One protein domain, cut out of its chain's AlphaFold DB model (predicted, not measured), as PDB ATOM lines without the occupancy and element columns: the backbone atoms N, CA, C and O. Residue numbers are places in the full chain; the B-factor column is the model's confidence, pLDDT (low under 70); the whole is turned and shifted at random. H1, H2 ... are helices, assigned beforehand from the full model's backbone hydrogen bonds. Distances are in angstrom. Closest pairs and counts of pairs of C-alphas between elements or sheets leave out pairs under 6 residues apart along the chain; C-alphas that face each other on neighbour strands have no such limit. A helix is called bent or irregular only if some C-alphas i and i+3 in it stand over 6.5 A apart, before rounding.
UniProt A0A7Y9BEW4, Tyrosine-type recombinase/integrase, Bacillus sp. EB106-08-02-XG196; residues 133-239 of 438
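Overview. This is residues 133 to 239 of the 438 residues of the protein "Tyrosine-type recombinase/integrase" of Bacillus sp. EB106-08-02-XG196 (UniProt A0A7Y9BEW4). Two helical hairpins, H1 with H2 and H4 with H5, are set crosswise, with H2 crossing H5 at nearly a right angle in the core. Short H3 sits at one corner near H1 and H5, and the final stretch, residues 227 to 239, folds back along the H4 and H5 hairpin on the side away from H2. The printed part has 107 residues, with five named helices in the order H1, H2, H3, H4, H5 and no named strand, and its class is all helix. It is compact, with a radius of gyration of the C-alphas of 13.4 A, and rounded, spanning 36 by 33 by 25 A.

Along the chain. H1 covers residues 133 to 143, from C-alpha 133 at (181.253, 170.037, 177.918), and is 16.5 A long. It is neither bent nor irregular, but only just: C-alphas 133 and 136 are 6.2 A apart. H2, residues 149 to 166, is 26.1 A long and begins at C-alpha 149 at (173.340, 174.942, 166.925). H3 is residues 178 to 183, 10.2 A. H4 is residues 186 to 201, 22.8 A. H5, residues 207 to 226, is the longest helix at 28.8 A and ends at C-alpha 226 at (192.310, 174.373, 170.645).

Arrangement. H2 is the hub, touching three other helices. With residues 149 to 156 alone it touches H1, the closest C-alphas being those of Leu 138 and Ile 149 at 6.4 A; this hairpin has a shallow tilt of 20 degrees, opposite ways. With residues 152 to 159 alone H2 touches residues 213 to 220 of H5, about perpendicular at 89 degrees, the closest C-alphas being those of Asn 155 and Leu 213 at 5.6 A. H2 and H4 only just touch, with 3 pairs of C-alphas within 8 A, the closest those of Leu 163 and His 188 at 7.4 A; they are about perpendicular at 78 degrees. The hairpin H4 and H5 also only just touches, with 3 such pairs, the closest C-alphas being those of Ile 200 and Pro 207 at 6.1 A; the tilt is shallow, 13 degrees, opposite ways. H3 touches no helix; it is close but not clearly touching H1, where the closest C-alphas, of Val 133 and Glu 178, are 4.9 A apart, and H3 and H5 are near each other. H1 and H4 are apart. Every O i to N i+4 pair is within hydrogen-bond range in H2, H4 and H5; H1 has 6 of 7, and H3 has 0 of 2 but 2 of 3 O i to N i+3 pairs.

Size, cuts and confidence. The two C-alphas farthest apart are those of Leu 143 and Leu 202, 37.9 A. The printed part has no cut. The link from H2 to H3, 11 residues, is long; the other three are tight. Mean pLDDT of the printed part is 87.0, and residue 147 and residues 173 to 175 are under 70.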
ATOM      1  N   VAL A 133     180.565 170.433 179.155       76.69
ATOM      2  CA  VAL A 133     181.253 170.037 177.918       76.69
ATOM      3  C   VAL A 133     180.595 170.521 176.612       76.69
ATOM      4  O   VAL A 133     181.235 170.955 175.660       76.69
ATOM      5  N   ILE A 134     179.279 170.404 176.487       82.31
ATOM      6  CA  ILE A 134     178.587 170.817 175.264       82.31
ATOM      7  C   ILE A 134     178.380 172.332 175.260       82.31
ATOM      8  O   ILE A 134     178.348 172.927 174.186       82.31
ATOM      9  N   HIS A 135     178.225 172.961 176.427       83.19
ATOM     10  CA  HIS A 135     177.905 174.383 176.523       83.19
ATOM     11  C   HIS A 135     178.979 175.250 175.861       83.19
ATOM     12  O   HIS A 135     178.666 175.955 174.900       83.19
ATOM     13  N   SER A 136     180.237 175.096 176.280       82.50
ATOM     14  CA  SER A 136     181.386 175.848 175.760       82.50
ATOM     15  C   SER A 136     181.547 175.677 174.243       82.50
ATOM     16  O   SER A 136     181.790 176.636 173.508       82.50
ATOM     17  N   PHE A 137     181.322 174.460 173.736       88.06
ATOM     18  CA  PHE A 137     181.339 174.182 172.298       88.06
ATOM     19  C   PHE A 137     180.204 174.891 171.540       88.06
ATOM     20  O   PHE A 137     180.418 175.446 170.460       88.06
ATOM     21  N   LEU A 138     178.978 174.876 172.071       87.06
ATOM     22  CA  LEU A 138     177.839 175.528 171.418       87.06
ATOM     23  C   LEU A 138     177.954 177.055 171.449       87.06
ATOM     24  O   LEU A 138     177.512 177.701 170.496       87.06
ATOM     25  N   GLU A 139     178.546 177.629 172.495       84.56
ATOM     26  CA  GLU A 139     178.860 179.058 172.558       84.56
ATOM     27  C   GLU A 139     179.855 179.452 171.465       84.56
ATOM     28  O   GLU A 139     179.571 180.370 170.697       84.56
ATOM     29  N   ASP A 140     180.943 178.697 171.286       84.56
ATOM     30  CA  ASP A 140     181.908 178.936 170.203       84.56
ATOM     31  C   ASP A 140     181.264 178.860 168.811       84.56
ATOM     32  O   ASP A 140     181.496 179.720 167.959       84.56
ATOM     33  N   LEU A 141     180.388 177.876 168.578       85.81
ATOM     34  CA  LEU A 141     179.628 177.798 167.328       85.81
ATOM     35  C   LEU A 141     178.681 178.992 167.141       85.81
ATOM     36  O   LEU A 141     178.465 179.435 166.010       85.81
ATOM     37  N   THR A 142     178.107 179.502 168.228       83.19
ATOM     38  CA  THR A 142     177.215 180.668 168.196       83.19
ATOM     39  C   THR A 142     177.994 181.928 167.839       83.19
ATOM     40  O   THR A 142     177.575 182.650 166.936       83.19
ATOM     41  N   LEU A 143     179.159 182.139 168.459       80.38
ATOM     42  CA  LEU A 143     180.073 183.242 168.144       80.38
ATOM     43  C   LEU A 143     180.558 183.184 166.689       80.38
ATOM     44  O   LEU A 143     180.669 184.209 166.024       80.38
ATOM     45  N   LYS A 144     180.757 181.978 166.147       77.81
ATOM     46  CA  LYS A 144     181.093 181.747 164.731       77.81
ATOM     47  C   LYS A 144     179.884 181.782 163.781       77.81
ATOM     48  O   LYS A 144     180.004 181.385 162.624       77.81
ATOM     49  N   ASN A 145     178.715 182.235 164.240       76.19
ATOM     50  CA  ASN A 145     177.496 182.410 163.441       76.19
ATOM     51  C   ASN A 145     176.948 181.129 162.771       76.19
ATOM     52  O   ASN A 145     176.293 181.180 161.722       76.19
ATOM     53  N   TYR A 146     177.137 179.954 163.380       74.62
ATOM     54  CA  TYR A 146     176.560 178.714 162.855       74.62
ATOM     55  C   TYR A 146     175.027 178.695 162.988       74.62
ATOM     56  O   TYR A 146     174.450 178.847 164.059       74.62
ATOM     57  N   SER A 147     174.325 178.411 161.885       62.75
ATOM     58  CA  SER A 147     172.853 178.495 161.817       62.75
ATOM     59  C   SER A 147     172.079 177.287 162.382       62.75
ATOM     60  O   SER A 147     170.849 177.317 162.399       62.75
ATOM     61  N   GLN A 148     172.756 176.221 162.837       78.69
ATOM     62  CA  GLN A 148     172.132 174.940 163.232       78.69
ATOM     63  C   GLN A 148     172.592 174.402 164.601       78.69
ATOM     64  O   GLN A 148     172.743 173.193 164.774       78.69
ATOM     65  N   ILE A 149     172.798 175.276 165.588       83.31
ATOM     66  CA  ILE A 149     173.340 174.942 166.925       83.31
ATOM     67  C   ILE A 149     172.620 173.742 167.573       83.31
ATOM     68  O   ILE A 149     173.256 172.805 168.050       83.31
ATOM     69  N   ASN A 150     171.284 173.695 167.504       81.56
ATOM     70  CA  ASN A 150     170.501 172.577 168.046       81.56
ATOM     71  C   ASN A 150     170.782 171.228 167.360       81.56
ATOM     72  O   ASN A 150     170.673 170.183 168.001       81.56
ATOM     73  N   THR A 151     171.126 171.233 166.072       84.88
ATOM     74  CA  THR A 151     171.512 170.023 165.335       84.88
ATOM     75  C   THR A 151     172.892 169.549 165.784       84.88
ATOM     76  O   THR A 151     173.040 168.369 166.095       84.88
ATOM     77  N   TYR A 152     173.867 170.459 165.900       88.81
ATOM     78  CA  TYR A 152     175.205 170.145 166.424       88.81
ATOM     79  C   TYR A 152     175.120 169.556 167.835       88.81
ATOM     80  O   TYR A 152     175.649 168.478 168.090       88.81
ATOM     81  N   LYS A 153     174.326 170.176 168.713       88.62
ATOM     82  CA  LYS A 153     174.033 169.661 170.053       88.62
ATOM     83  C   LYS A 153     173.513 168.225 170.035       88.62
ATOM     84  O   LYS A 153     174.025 167.381 170.759       88.62
ATOM     85  N   LYS A 154     172.476 167.938 169.237       89.31
ATOM     86  CA  LYS A 154     171.898 166.585 169.147       89.31
ATOM     87  C   LYS A 154     172.914 165.568 168.627       89.31
ATOM     88  O   LYS A 154     172.916 164.434 169.088       89.31
ATOM     89  N   ASN A 155     173.758 165.971 167.682       93.38
ATOM     90  CA  ASN A 155     174.785 165.113 167.100       93.38
ATOM     91  C   ASN A 155     175.893 164.772 168.101       93.38
ATOM     92  O   ASN A 155     176.239 163.602 168.221       93.38
ATOM     93  N   ILE A 156     176.397 165.755 168.850       93.06
ATOM     94  CA  ILE A 156     177.395 165.505 169.900       93.06
ATOM     95  C   ILE A 156     176.791 164.728 171.064       93.06
ATOM     96  O   ILE A 156     177.397 163.775 171.530       93.06
ATOM     97  N   MET A 157     175.560 165.041 171.475       89.75
ATOM     98  CA  MET A 157     174.868 164.264 172.506       89.75
ATOM     99  C   MET A 157     174.735 162.786 172.123       89.75
ATOM    100  O   MET A 157     174.814 161.915 172.980       89.75
ATOM    101  N   TYR A 158     174.526 162.502 170.837       92.12
ATOM    102  CA  TYR A 158     174.449 161.136 170.333       92.12
ATOM    103  C   TYR A 158     175.801 160.405 170.444       92.12
ATOM    104  O   TYR A 158     175.821 159.251 170.856       92.12
ATOM    105  N   PHE A 159     176.915 161.092 170.171       93.88
ATOM    106  CA  PHE A 159     178.266 160.562 170.392       93.88
ATOM    107  C   PHE A 159     178.588 160.357 171.883       93.88
ATOM    108  O   PHE A 159     179.014 159.278 172.272       93.88
ATOM    109  N   LEU A 160     178.316 161.346 172.738       91.12
ATOM    110  CA  LEU A 160     178.577 161.226 174.179       91.12
ATOM    111  C   LEU A 160     177.722 160.134 174.829       91.12
ATOM    112  O   LEU A 160     178.178 159.447 175.736       91.12
ATOM    113  N   LYS A 161     176.485 159.945 174.349       90.50
ATOM    114  CA  LYS A 161     175.642 158.833 174.791       90.50
ATOM    115  C   LYS A 161     176.278 157.489 174.432       90.50
ATOM    116  O   LYS A 161     176.301 156.619 175.290       90.50
ATOM    117  N   PHE A 162     176.798 157.345 173.213       93.12
ATOM    118  CA  PHE A 162     177.542 156.153 172.807       93.12
ATOM    119  C   PHE A 162     178.733 155.894 173.743       93.12
ATOM    120  O   PHE A 162     178.827 154.801 174.286       93.12
ATOM    121  N   LEU A 163     179.560 156.911 174.027       91.19
ATOM    122  CA  LEU A 163     180.698 156.756 174.944       91.19
ATOM    123  C   LEU A 163     180.262 156.244 176.320       91.19
ATOM    124  O   LEU A 163     180.784 155.243 176.784       91.19
ATOM    125  N   SER A 164     179.242 156.864 176.922       88.62
ATOM    126  CA  SER A 164     178.738 156.453 178.242       88.62
ATOM    127  C   SER A 164     178.094 155.059 178.281       88.62
ATOM    128  O   SER A 164     177.845 154.528 179.358       88.62
ATOM    129  N   GLN A 165     177.726 154.504 177.122       88.94
ATOM    130  CA  GLN A 165     177.114 153.177 177.018       88.94
ATOM    131  C   GLN A 165     178.162 152.084 176.812       88.94
ATOM    132  O   GLN A 165     178.020 151.008 177.383       88.94
ATOM    133  N   GLU A 166     179.194 152.362 176.015       89.00
ATOM    134  CA  GLU A 166     180.248 151.394 175.692       89.00
ATOM    135  C   GLU A 166     181.388 151.388 176.720       89.00
ATOM    136  O   GLU A 166     182.000 150.352 176.965       89.00
ATOM    137  N   TYR A 167     181.666 152.530 177.353       87.25
ATOM    138  CA  TYR A 167     182.836 152.721 178.205       87.25
ATOM    139  C   TYR A 167     182.423 153.177 179.604       87.25
ATOM    140  O   TYR A 167     181.810 154.229 179.778       87.25
ATOM    141  N   LYS A 168     182.793 152.390 180.623       81.56
ATOM    142  CA  LYS A 168     182.426 152.648 182.029       81.56
ATOM    143  C   LYS A 168     183.074 153.906 182.615       81.56
ATOM    144  O   LYS A 168     182.522 154.479 183.548       81.56
ATOM    145  N   GLU A 169     184.227 154.312 182.087       79.50
ATOM    146  CA  GLU A 169     184.946 155.527 182.500       79.50
ATOM    147  C   GLU A 169     184.185 156.812 182.131       79.50
ATOM    148  O   GLU A 169     184.214 157.795 182.872       79.50
ATOM    149  N   PHE A 170     183.376 156.785 181.063       81.00
ATOM    150  CA  PHE A 170     182.589 157.946 180.662       81.00
ATOM    151  C   PHE A 170     181.268 158.027 181.421       81.00
ATOM    152  O   PHE A 170     180.371 157.188 181.304       81.00
ATOM    153  N   LYS A 171     181.097 159.132 182.145       78.44
ATOM    154  CA  LYS A 171     179.843 159.460 182.825       78.44
ATOM    155  C   LYS A 171     178.708 159.676 181.820       78.44
ATOM    156  O   LYS A 171     178.909 160.025 180.655       78.44
ATOM    157  N   ILE A 172     177.475 159.541 182.312       73.31
ATOM    158  CA  ILE A 172     176.261 159.904 181.569       73.31
ATOM    159  C   ILE A 172     176.423 161.340 181.055       73.31
ATOM    160  O   ILE A 172     176.863 162.194 181.826       73.31
ATOM    161  N   PRO A 173     176.004 161.665 179.815       68.56
ATOM    162  CA  PRO A 173     176.280 162.966 179.230       68.56
ATOM    163  C   PRO A 173     175.978 164.135 180.167       68.56
ATOM    164  O   PRO A 173     176.818 165.005 180.316       68.56
ATOM    165  N   GLY A 174     174.838 164.129 180.869       63.09
ATOM    166  CA  GLY A 174     174.422 165.208 181.777       63.09
ATOM    167  C   GLY A 174     175.361 165.530 182.950       63.09
ATOM    168  O   GLY A 174     175.204 166.599 183.531       63.09
ATOM    169  N   SER A 175     176.306 164.652 183.289       69.62
ATOM    170  CA  SER A 175     177.292 164.844 184.362       69.62
ATOM    171  C   SER A 175     178.736 164.977 183.864       69.62
ATOM    172  O   SER A 175     179.633 165.114 184.695       69.62
ATOM    173  N   LEU A 176     178.965 164.971 182.544       74.88
ATOM    174  CA  LEU A 176     180.298 165.161 181.966       74.88
ATOM    175  C   LEU A 176     180.786 166.603 182.150       74.88
ATOM    176  O   LEU A 176     180.127 167.557 181.730       74.88
ATOM    177  N   GLN A 177     181.972 166.732 182.727       76.94
ATOM    178  CA  GLN A 177     182.749 167.958 182.876       76.94
ATOM    179  C   GLN A 177     183.825 168.046 181.790       76.94
ATOM    180  O   GLN A 177     184.189 167.045 181.178       76.94
ATOM    181  N   GLU A 178     184.370 169.240 181.553       78.00
ATOM    182  CA  GLU A 178     185.407 169.439 180.523       78.00
ATOM    183  C   GLU A 178     186.642 168.560 180.746       78.00
ATOM    184  O   GLU A 178     187.214 168.049 179.788       78.00
ATOM    185  N   ASN A 179     187.009 168.302 182.005       78.69
ATOM    186  CA  ASN A 179     188.117 167.407 182.339       78.69
ATOM    187  C   ASN A 179     187.877 165.951 181.923       78.69
ATOM    188  O   ASN A 179     188.842 165.288 181.556       78.69
ATOM    189  N   ASP A 180     186.624 165.482 181.897       80.56
ATOM    190  CA  ASP A 180     186.298 164.116 181.461       80.56
ATOM    191  C   ASP A 180     186.585 163.931 179.949       80.56
ATOM    192  O   ASP A 180     186.699 162.816 179.453       80.56
ATOM    193  N   ILE A 181     186.748 165.021 179.183       85.19
ATOM    194  CA  ILE A 181     187.119 164.964 177.758       85.19
ATOM    195  C   ILE A 181     188.602 164.643 177.556       85.19
ATOM    196  O   ILE A 181     188.973 164.198 176.471       85.19
ATOM    197  N   LYS A 182     189.448 164.809 178.581       85.44
ATOM    198  CA  LYS A 182     190.877 164.454 178.499       85.44
ATOM    199  C   LYS A 182     191.099 162.951 178.334       85.44
ATOM    200  O   LYS A 182     192.104 162.554 177.759       85.44
ATOM    201  N   GLU A 183     190.156 162.137 178.803       85.50
ATOM    202  CA  GLU A 183     190.180 160.676 178.662       85.50
ATOM    203  C   GLU A 183     189.851 160.228 177.228       85.50
ATOM    204  O   GLU A 183     190.078 159.082 176.845       85.50
ATOM    205  N   LEU A 184     189.338 161.132 176.384       90.06
ATOM    206  CA  LEU A 184     189.044 160.809 174.999       90.06
ATOM    207  C   LEU A 184     190.340 160.525 174.227       90.06
ATOM    208  O   LEU A 184     191.202 161.392 174.103       90.06
ATOM    209  N   ASN A 185     190.437 159.335 173.637       90.75
ATOM    210  CA  ASN A 185     191.563 158.898 172.813       90.75
ATOM    211  C   ASN A 185     191.095 158.531 171.389       90.75
ATOM    212  O   ASN A 185     189.916 158.662 171.047       90.75
ATOM    213  N   LYS A 186     192.030 158.100 170.533       90.31
ATOM    214  CA  LYS A 186     191.726 157.705 169.147       90.31
ATOM    215  C   LYS A 186     190.877 156.432 169.072       90.31
ATOM    216  O   LYS A 186     190.014 156.357 168.200       90.31
ATOM    217  N   ASP A 187     191.061 155.496 169.994       90.81
ATOM    218  CA  ASP A 187     190.350 154.213 170.000       90.81
ATOM    219  C   ASP A 187     188.847 154.415 170.231       90.81
ATOM    220  O   ASP A 187     188.023 153.810 169.549       90.81
ATOM    221  N   HIS A 188     188.464 155.369 171.085       93.81
ATOM    222  CA  HIS A 188     187.065 155.766 171.274       93.81
ATOM    223  C   HIS A 188     186.419 156.279 169.977       93.81
ATOM    224  O   HIS A 188     185.234 156.046 169.715       93.81
ATOM    225  N   ILE A 189     187.194 156.980 169.143       93.81
ATOM    226  CA  ILE A 189     186.719 157.503 167.859       93.81
ATOM    227  C   ILE A 189     186.563 156.377 166.834       93.81
ATOM    228  O   ILE A 189     185.538 156.327 166.150       93.81
ATOM    229  N   GLU A 190     187.523 155.454 166.761       92.62
ATOM    230  CA  GLU A 190     187.462 154.290 165.866       92.62
ATOM    231  C   GLU A 190     186.329 153.324 166.250       92.62
ATOM    232  O   GLU A 190     185.584 152.846 165.385       92.62
ATOM    233  N   SER A 191     186.089 153.113 167.545       93.69
ATOM    234  CA  SER A 191     184.918 152.369 168.023       93.69
ATOM    235  C   SER A 191     183.612 153.033 167.603       93.69
ATOM    236  O   SER A 191     182.685 152.362 167.144       93.69
ATOM    237  N   TYR A 192     183.537 154.366 167.670       96.00
ATOM    238  CA  TYR A 192     182.361 155.087 167.197       96.00
ATOM    239  C   TYR A 192     182.172 154.974 165.678       96.00
ATOM    240  O   TYR A 192     181.039 154.864 165.202       96.00
ATOM    241  N   HIS A 193     183.250 154.951 164.888       93.88
ATOM    242  CA  HIS A 193     183.154 154.670 163.451       93.88
ATOM    243  C   HIS A 193     182.593 153.282 163.191       93.88
ATOM    244  O   HIS A 193     181.686 153.144 162.371       93.88
ATOM    245  N   THR A 194     183.100 152.274 163.897       93.56
ATOM    246  CA  THR A 194     182.642 150.884 163.778       93.56
ATOM    247  C   THR A 194     181.161 150.768 164.134       93.56
ATOM    248  O   THR A 194     180.381 150.179 163.381       93.56
ATOM    249  N   PHE A 195     180.736 151.437 165.207       95.25
ATOM    250  CA  PHE A 195     179.331 151.553 165.586       95.25
ATOM    251  C   PHE A 195     178.474 152.168 164.472       95.25
ATOM    252  O   PHE A 195     177.445 151.604 164.098       95.25
ATOM    253  N   LEU A 196     178.893 153.294 163.885       94.56
ATOM    254  CA  LEU A 196     178.142 153.916 162.789       94.56
ATOM    255  C   LEU A 196     178.115 153.047 161.526       94.56
ATOM    256  O   LEU A 196     177.067 152.958 160.891       94.56
ATOM    257  N   ALA A 197     179.226 152.398 161.173       91.38
ATOM    258  CA  ALA A 197     179.307 151.502 160.022       91.38
ATOM    259  C   ALA A 197     178.345 150.313 160.167       91.38
ATOM    260  O   ALA A 197     177.584 150.026 159.243       91.38
ATOM    261  N   ARG A 198     178.290 149.693 161.354       92.69
ATOM    262  CA  ARG A 198     177.330 148.623 161.662       92.69
ATOM    263  C   ARG A 198     175.885 149.093 161.496       92.69
ATOM    264  O   ARG A 198     175.085 148.411 160.864       92.69
ATOM    265  N   ARG A 199     175.543 150.274 162.016       93.31
ATOM    266  CA  ARG A 199     174.181 150.826 161.890       93.31
ATOM    267  C   ARG A 199     173.795 151.165 160.449       93.31
ATOM    268  O   ARG A 199     172.617 151.083 160.110       93.31
ATOM    269  N   ILE A 200     174.761 151.550 159.612       90.31
ATOM    270  CA  ILE A 200     174.542 151.721 158.170       90.31
ATOM    271  C   ILE A 200     174.250 150.364 157.524       90.31
ATOM    272  O   ILE A 200     173.271 150.257 156.794       90.31
ATOM    273  N   ALA A 201     175.054 149.335 157.814       89.19
ATOM    274  CA  ALA A 201     174.863 147.992 157.260       89.19
ATOM    275  C   ALA A 201     173.495 147.391 157.633       89.19
ATOM    276  O   ALA A 201     172.879 146.701 156.829       89.19
ATOM    277  N   LEU A 202     172.987 147.717 158.826       90.38
ATOM    278  CA  LEU A 202     171.653 147.329 159.300       90.38
ATOM    279  C   LEU A 202     170.515 148.236 158.787       90.38
ATOM    280  O   LEU A 202     169.372 148.072 159.204       90.38
ATOM    281  N   ASN A 203     170.797 149.208 157.912       86.56
ATOM    282  CA  ASN A 203     169.837 150.195 157.394       86.56
ATOM    283  C   ASN A 203     169.115 151.033 158.471       86.56
ATOM    284  O   ASN A 203     168.081 151.647 158.208       86.56
ATOM    285  N   GLU A 204     169.668 151.126 159.679       88.94
ATOM    286  CA  GLU A 204     169.076 151.910 160.768       88.94
ATOM    287  C   GLU A 204     169.337 153.412 160.610       88.94
ATOM    288  O   GLU A 204     168.561 154.255 161.070       88.94
ATOM    289  N   ILE A 205     170.466 153.760 159.988       90.44
ATOM    290  CA  ILE A 205     170.840 155.137 159.672       90.44
ATOM    291  C   ILE A 205     171.315 155.228 158.226       90.44
ATOM    292  O   ILE A 205     171.994 154.343 157.717       90.44
ATOM    293  N   SER A 206     171.018 156.350 157.571       86.69
ATOM    294  CA  SER A 206     171.560 156.595 156.237       86.69
ATOM    295  C   SER A 206     173.056 156.936 156.298       86.69
ATOM    296  O   SER A 206     173.493 157.608 157.244       86.69
ATOM    297  N   PRO A 207     173.841 156.603 155.259       86.31
ATOM    298  CA  PRO A 207     175.242 157.021 155.162       86.31
ATOM    299  C   PRO A 207     175.413 158.539 155.373       86.31
ATOM    300  O   PRO A 207     176.276 158.997 156.122       86.31
ATOM    301  N   SER A 208     174.509 159.342 154.800       85.00
ATOM    302  CA  SER A 208     174.507 160.807 154.937       85.00
ATOM    303  C   SER A 208     174.362 161.268 156.390       85.00
ATOM    304  O   SER A 208     174.933 162.283 156.800       85.00
ATOM    305  N   ARG A 209     173.568 160.544 157.192       89.81
ATOM    306  CA  ARG A 209     173.382 160.832 158.615       89.81
ATOM    307  C   ARG A 209     174.672 160.584 159.388       89.81
ATOM    308  O   ARG A 209     175.024 161.438 160.207       89.81
ATOM    309  N   ALA A 210     175.353 159.473 159.111       91.69
ATOM    310  CA  ALA A 210     176.638 159.132 159.714       91.69
ATOM    311  C   ALA A 210     177.720 160.158 159.353       91.69
ATOM    312  O   ALA A 210     178.360 160.707 160.247       91.69
ATOM    313  N   LEU A 211     177.834 160.542 158.079       90.69
ATOM    314  CA  LEU A 211     178.765 161.590 157.646       90.69
ATOM    315  C   LEU A 211     178.531 162.916 158.390       90.69
ATOM    316  O   LEU A 211     179.474 163.561 158.848       90.69
ATOM    317  N   ASN A 212     177.270 163.320 158.570       90.25
ATOM    318  CA  ASN A 212     176.935 164.523 159.335       90.25
ATOM    319  C   ASN A 212     177.276 164.403 160.834       90.25
ATOM    320  O   ASN A 212     177.651 165.407 161.443       90.25
ATOM    321  N   LEU A 213     177.162 163.208 161.433       94.44
ATOM    322  CA  LEU A 213     177.631 162.953 162.803       94.44
ATOM    323  C   LEU A 213     179.147 163.135 162.895       94.44
ATOM    324  O   LEU A 213     179.613 163.875 163.756       94.44
ATOM    325  N   LEU A 214     179.899 162.521 161.982       94.44
ATOM    326  CA  LEU A 214     181.361 162.549 161.992       94.44
ATOM    327  C   LEU A 214     181.931 163.942 161.693       94.44
ATOM    328  O   LEU A 214     182.903 164.351 162.322       94.44
ATOM    329  N   ARG A 215     181.304 164.718 160.799       92.12
ATOM    330  CA  ARG A 215     181.671 166.128 160.564       92.12
ATOM    331  C   ARG A 215     181.444 166.995 161.799       92.12
ATOM    332  O   ARG A 215     182.273 167.839 162.123       92.12
ATOM    333  N   CYS A 216     180.333 166.773 162.496       93.81
ATOM    334  CA  CYS A 216     180.046 167.449 163.756       93.81
ATOM    335  C   CYS A 216     181.067 167.069 164.839       93.81
ATOM    336  O   CYS A 216     181.568 167.952 165.530       93.81
ATOM    337  N   LEU A 217     181.400 165.779 164.949       94.69
ATOM    338  CA  LEU A 217     182.433 165.275 165.853       94.69
ATOM    339  C   LEU A 217     183.801 165.895 165.549       94.69
ATOM    340  O   LEU A 217     184.512 166.278 166.468       94.69
ATOM    341  N   ASN A 218     184.138 166.086 164.271       94.50
ATOM    342  CA  ASN A 218     185.377 166.756 163.887       94.50
ATOM    343  C   ASN A 218     185.463 168.191 164.412       94.50
ATOM    344  O   ASN A 218     186.464 168.562 165.018       94.50
ATOM    345  N   LEU A 219     184.396 168.978 164.272       93.12
ATOM    346  CA  LEU A 219     184.355 170.330 164.840       93.12
ATOM    347  C   LEU A 219     184.499 170.321 166.366       93.12
ATOM    348  O   LEU A 219     185.174 171.183 166.923       93.12
ATOM    349  N   PHE A 220     183.890 169.342 167.032       93.69
ATOM    350  CA  PHE A 220     183.973 169.184 168.481       93.69
ATOM    351  C   PHE A 220     185.394 168.832 168.951       93.69
ATOM    352  O   PHE A 220     185.917 169.479 169.856       93.69
ATOM    353  N   ILE A 221     186.062 167.887 168.283       93.19
ATOM    354  CA  ILE A 221     187.459 167.530 168.579       93.19
ATOM    355  C   ILE A 221     188.390 168.711 168.291       93.19
ATOM    356  O   ILE A 221     189.267 169.016 169.093       93.19
ATOM    357  N   GLN A 222     188.187 169.433 167.186       92.50
ATOM    358  CA  GLN A 222     188.971 170.633 166.875       92.50
ATOM    359  C   GLN A 222     188.811 171.727 167.935       92.50
ATOM    360  O   GLN A 222     189.794 172.378 168.292       92.50
ATOM    361  N   PHE A 223     187.593 171.920 168.448       92.19
ATOM    362  CA  PHE A 223     187.318 172.860 169.528       92.19
ATOM    363  C   PHE A 223     188.106 172.501 170.796       92.19
ATOM    364  O   PHE A 223     188.858 173.339 171.294       92.19
ATOM    365  N   TYR A 224     188.016 171.251 171.256       91.69
ATOM    366  CA  TYR A 224     188.711 170.794 172.464       91.69
ATOM    367  C   TYR A 224     190.224 170.645 172.303       91.69
ATOM    368  O   TYR A 224     190.965 170.807 173.271       91.69
ATOM    369  N   ARG A 225     190.707 170.442 171.075       91.94
ATOM    370  CA  ARG A 225     192.134 170.523 170.757       91.94
ATOM    371  C   ARG A 225     192.665 171.947 170.905       91.94
ATOM    372  O   ARG A 225     193.742 172.141 171.453       91.94
ATOM    373  N   ARG A 226     191.918 172.963 170.454       90.88
ATOM    374  CA  ARG A 226     192.310 174.373 170.645       90.88
ATOM    375  C   ARG A 226     192.373 174.748 172.129       90.88
ATOM    376  O   ARG A 226     193.237 175.528 172.505       90.88
ATOM    377  N   LEU A 227     191.495 174.167 172.948       88.31
ATOM    378  CA  LEU A 227     191.504 174.319 174.406       88.31
ATOM    379  C   LEU A 227     192.540 173.428 175.123       88.31
ATOM    380  O   LEU A 227     192.580 173.433 176.346       88.31
ATOM    381  N   GLN A 228     193.366 172.669 174.391       88.19
ATOM    382  CA  GLN A 228     194.398 171.770 174.934       88.19
ATOM    383  C   GLN A 228     193.873 170.604 175.798       88.19
ATOM    384  O   GLN A 228     194.634 169.994 176.542       88.19
ATOM    385  N   PHE A 229     192.592 170.240 175.681       87.25
ATOM    386  CA  PHE A 229     192.045 169.036 176.329       87.25
ATOM    387  C   PHE A 229     192.292 167.766 175.511       87.25
ATOM    388  O   PHE A 229     192.354 166.681 176.076       87.25
ATOM    389  N   ILE A 230     192.426 167.893 174.185       90.38
ATOM    390  CA  ILE A 230     192.690 166.780 173.266       90.38
ATOM    391  C   ILE A 230     194.010 167.031 172.537       90.38
ATOM    392  O   ILE A 230     194.188 168.082 171.923       90.38
ATOM    393  N   SER A 231     194.911 166.048 172.543       88.38
ATOM    394  CA  SER A 231     196.231 166.140 171.899       88.38
ATOM    395  C   SER A 231     196.249 165.670 170.440       88.38
ATOM    396  O   SER A 231     197.122 166.066 169.665       88.38
ATOM    397  N   PHE A 232     195.283 164.849 170.019       89.50
ATOM    398  CA  PHE A 232     195.268 164.272 168.676       89.50
ATOM    399  C   PHE A 232     194.454 165.095 167.668       89.50
ATOM    400  O   PHE A 232     193.549 165.865 167.998       89.50
ATOM    401  N   ARG A 233     194.781 164.913 166.385       89.00
ATOM    402  CA  ARG A 233     193.973 165.405 165.265       89.00
ATOM    403  C   ARG A 233     193.032 164.310 164.793       89.00
ATOM    404  O   ARG A 233     193.395 163.137 164.789       89.00
ATOM    405  N   TYR A 234     191.856 164.723 164.350       90.81
ATOM    406  CA  TYR A 234     190.861 163.839 163.778       90.81
ATOM    407  C   TYR A 234     190.416 164.363 162.415       90.81
ATOM    408  O   TYR A 234     190.195 165.561 162.241       90.81
ATOM    409  N   CYS A 235     190.273 163.444 161.467       88.06
ATOM    410  CA  CYS A 235     189.715 163.684 160.147       88.06
ATOM    411  C   CYS A 235     188.631 162.639 159.890       88.06
ATOM    412  O   CYS A 235     188.729 161.505 160.352       88.06
ATOM    413  N   VAL A 236     187.585 163.021 159.160       88.62
ATOM    414  CA  VAL A 236     186.520 162.078 158.807       88.62
ATOM    415  C   VAL A 236     187.056 161.104 157.751       88.62
ATOM    416  O   VAL A 236     187.474 161.585 156.697       88.62
ATOM    417  N   PRO A 237     187.016 159.779 157.982       85.81
ATOM    418  CA  PRO A 237     187.551 158.814 157.026       85.81
ATOM    419  C   PRO A 237     186.827 158.842 155.678       85.81
ATOM    420  O   PRO A 237     185.603 159.003 155.625       85.81
ATOM    421  N   ASP A 238     187.569 158.583 154.603       82.62
ATOM    422  CA  ASP A 238     187.057 158.606 153.227       82.62
ATOM    423  C   ASP A 238     185.936 157.587 152.988       82.62
ATOM    424  O   ASP A 238     184.981 157.885 152.278       82.62
ATOM    425  N   LYS A 239     185.950 156.443 153.688       80.31
ATOM    426  CA  LYS A 239     184.870 155.433 153.640       80.31
ATOM    427  C   LYS A 239     183.481 155.978 154.012       80.31
ATOM    428  O   LYS A 239     182.471 155.400 153.629       80.31
TER     429      LYS A 239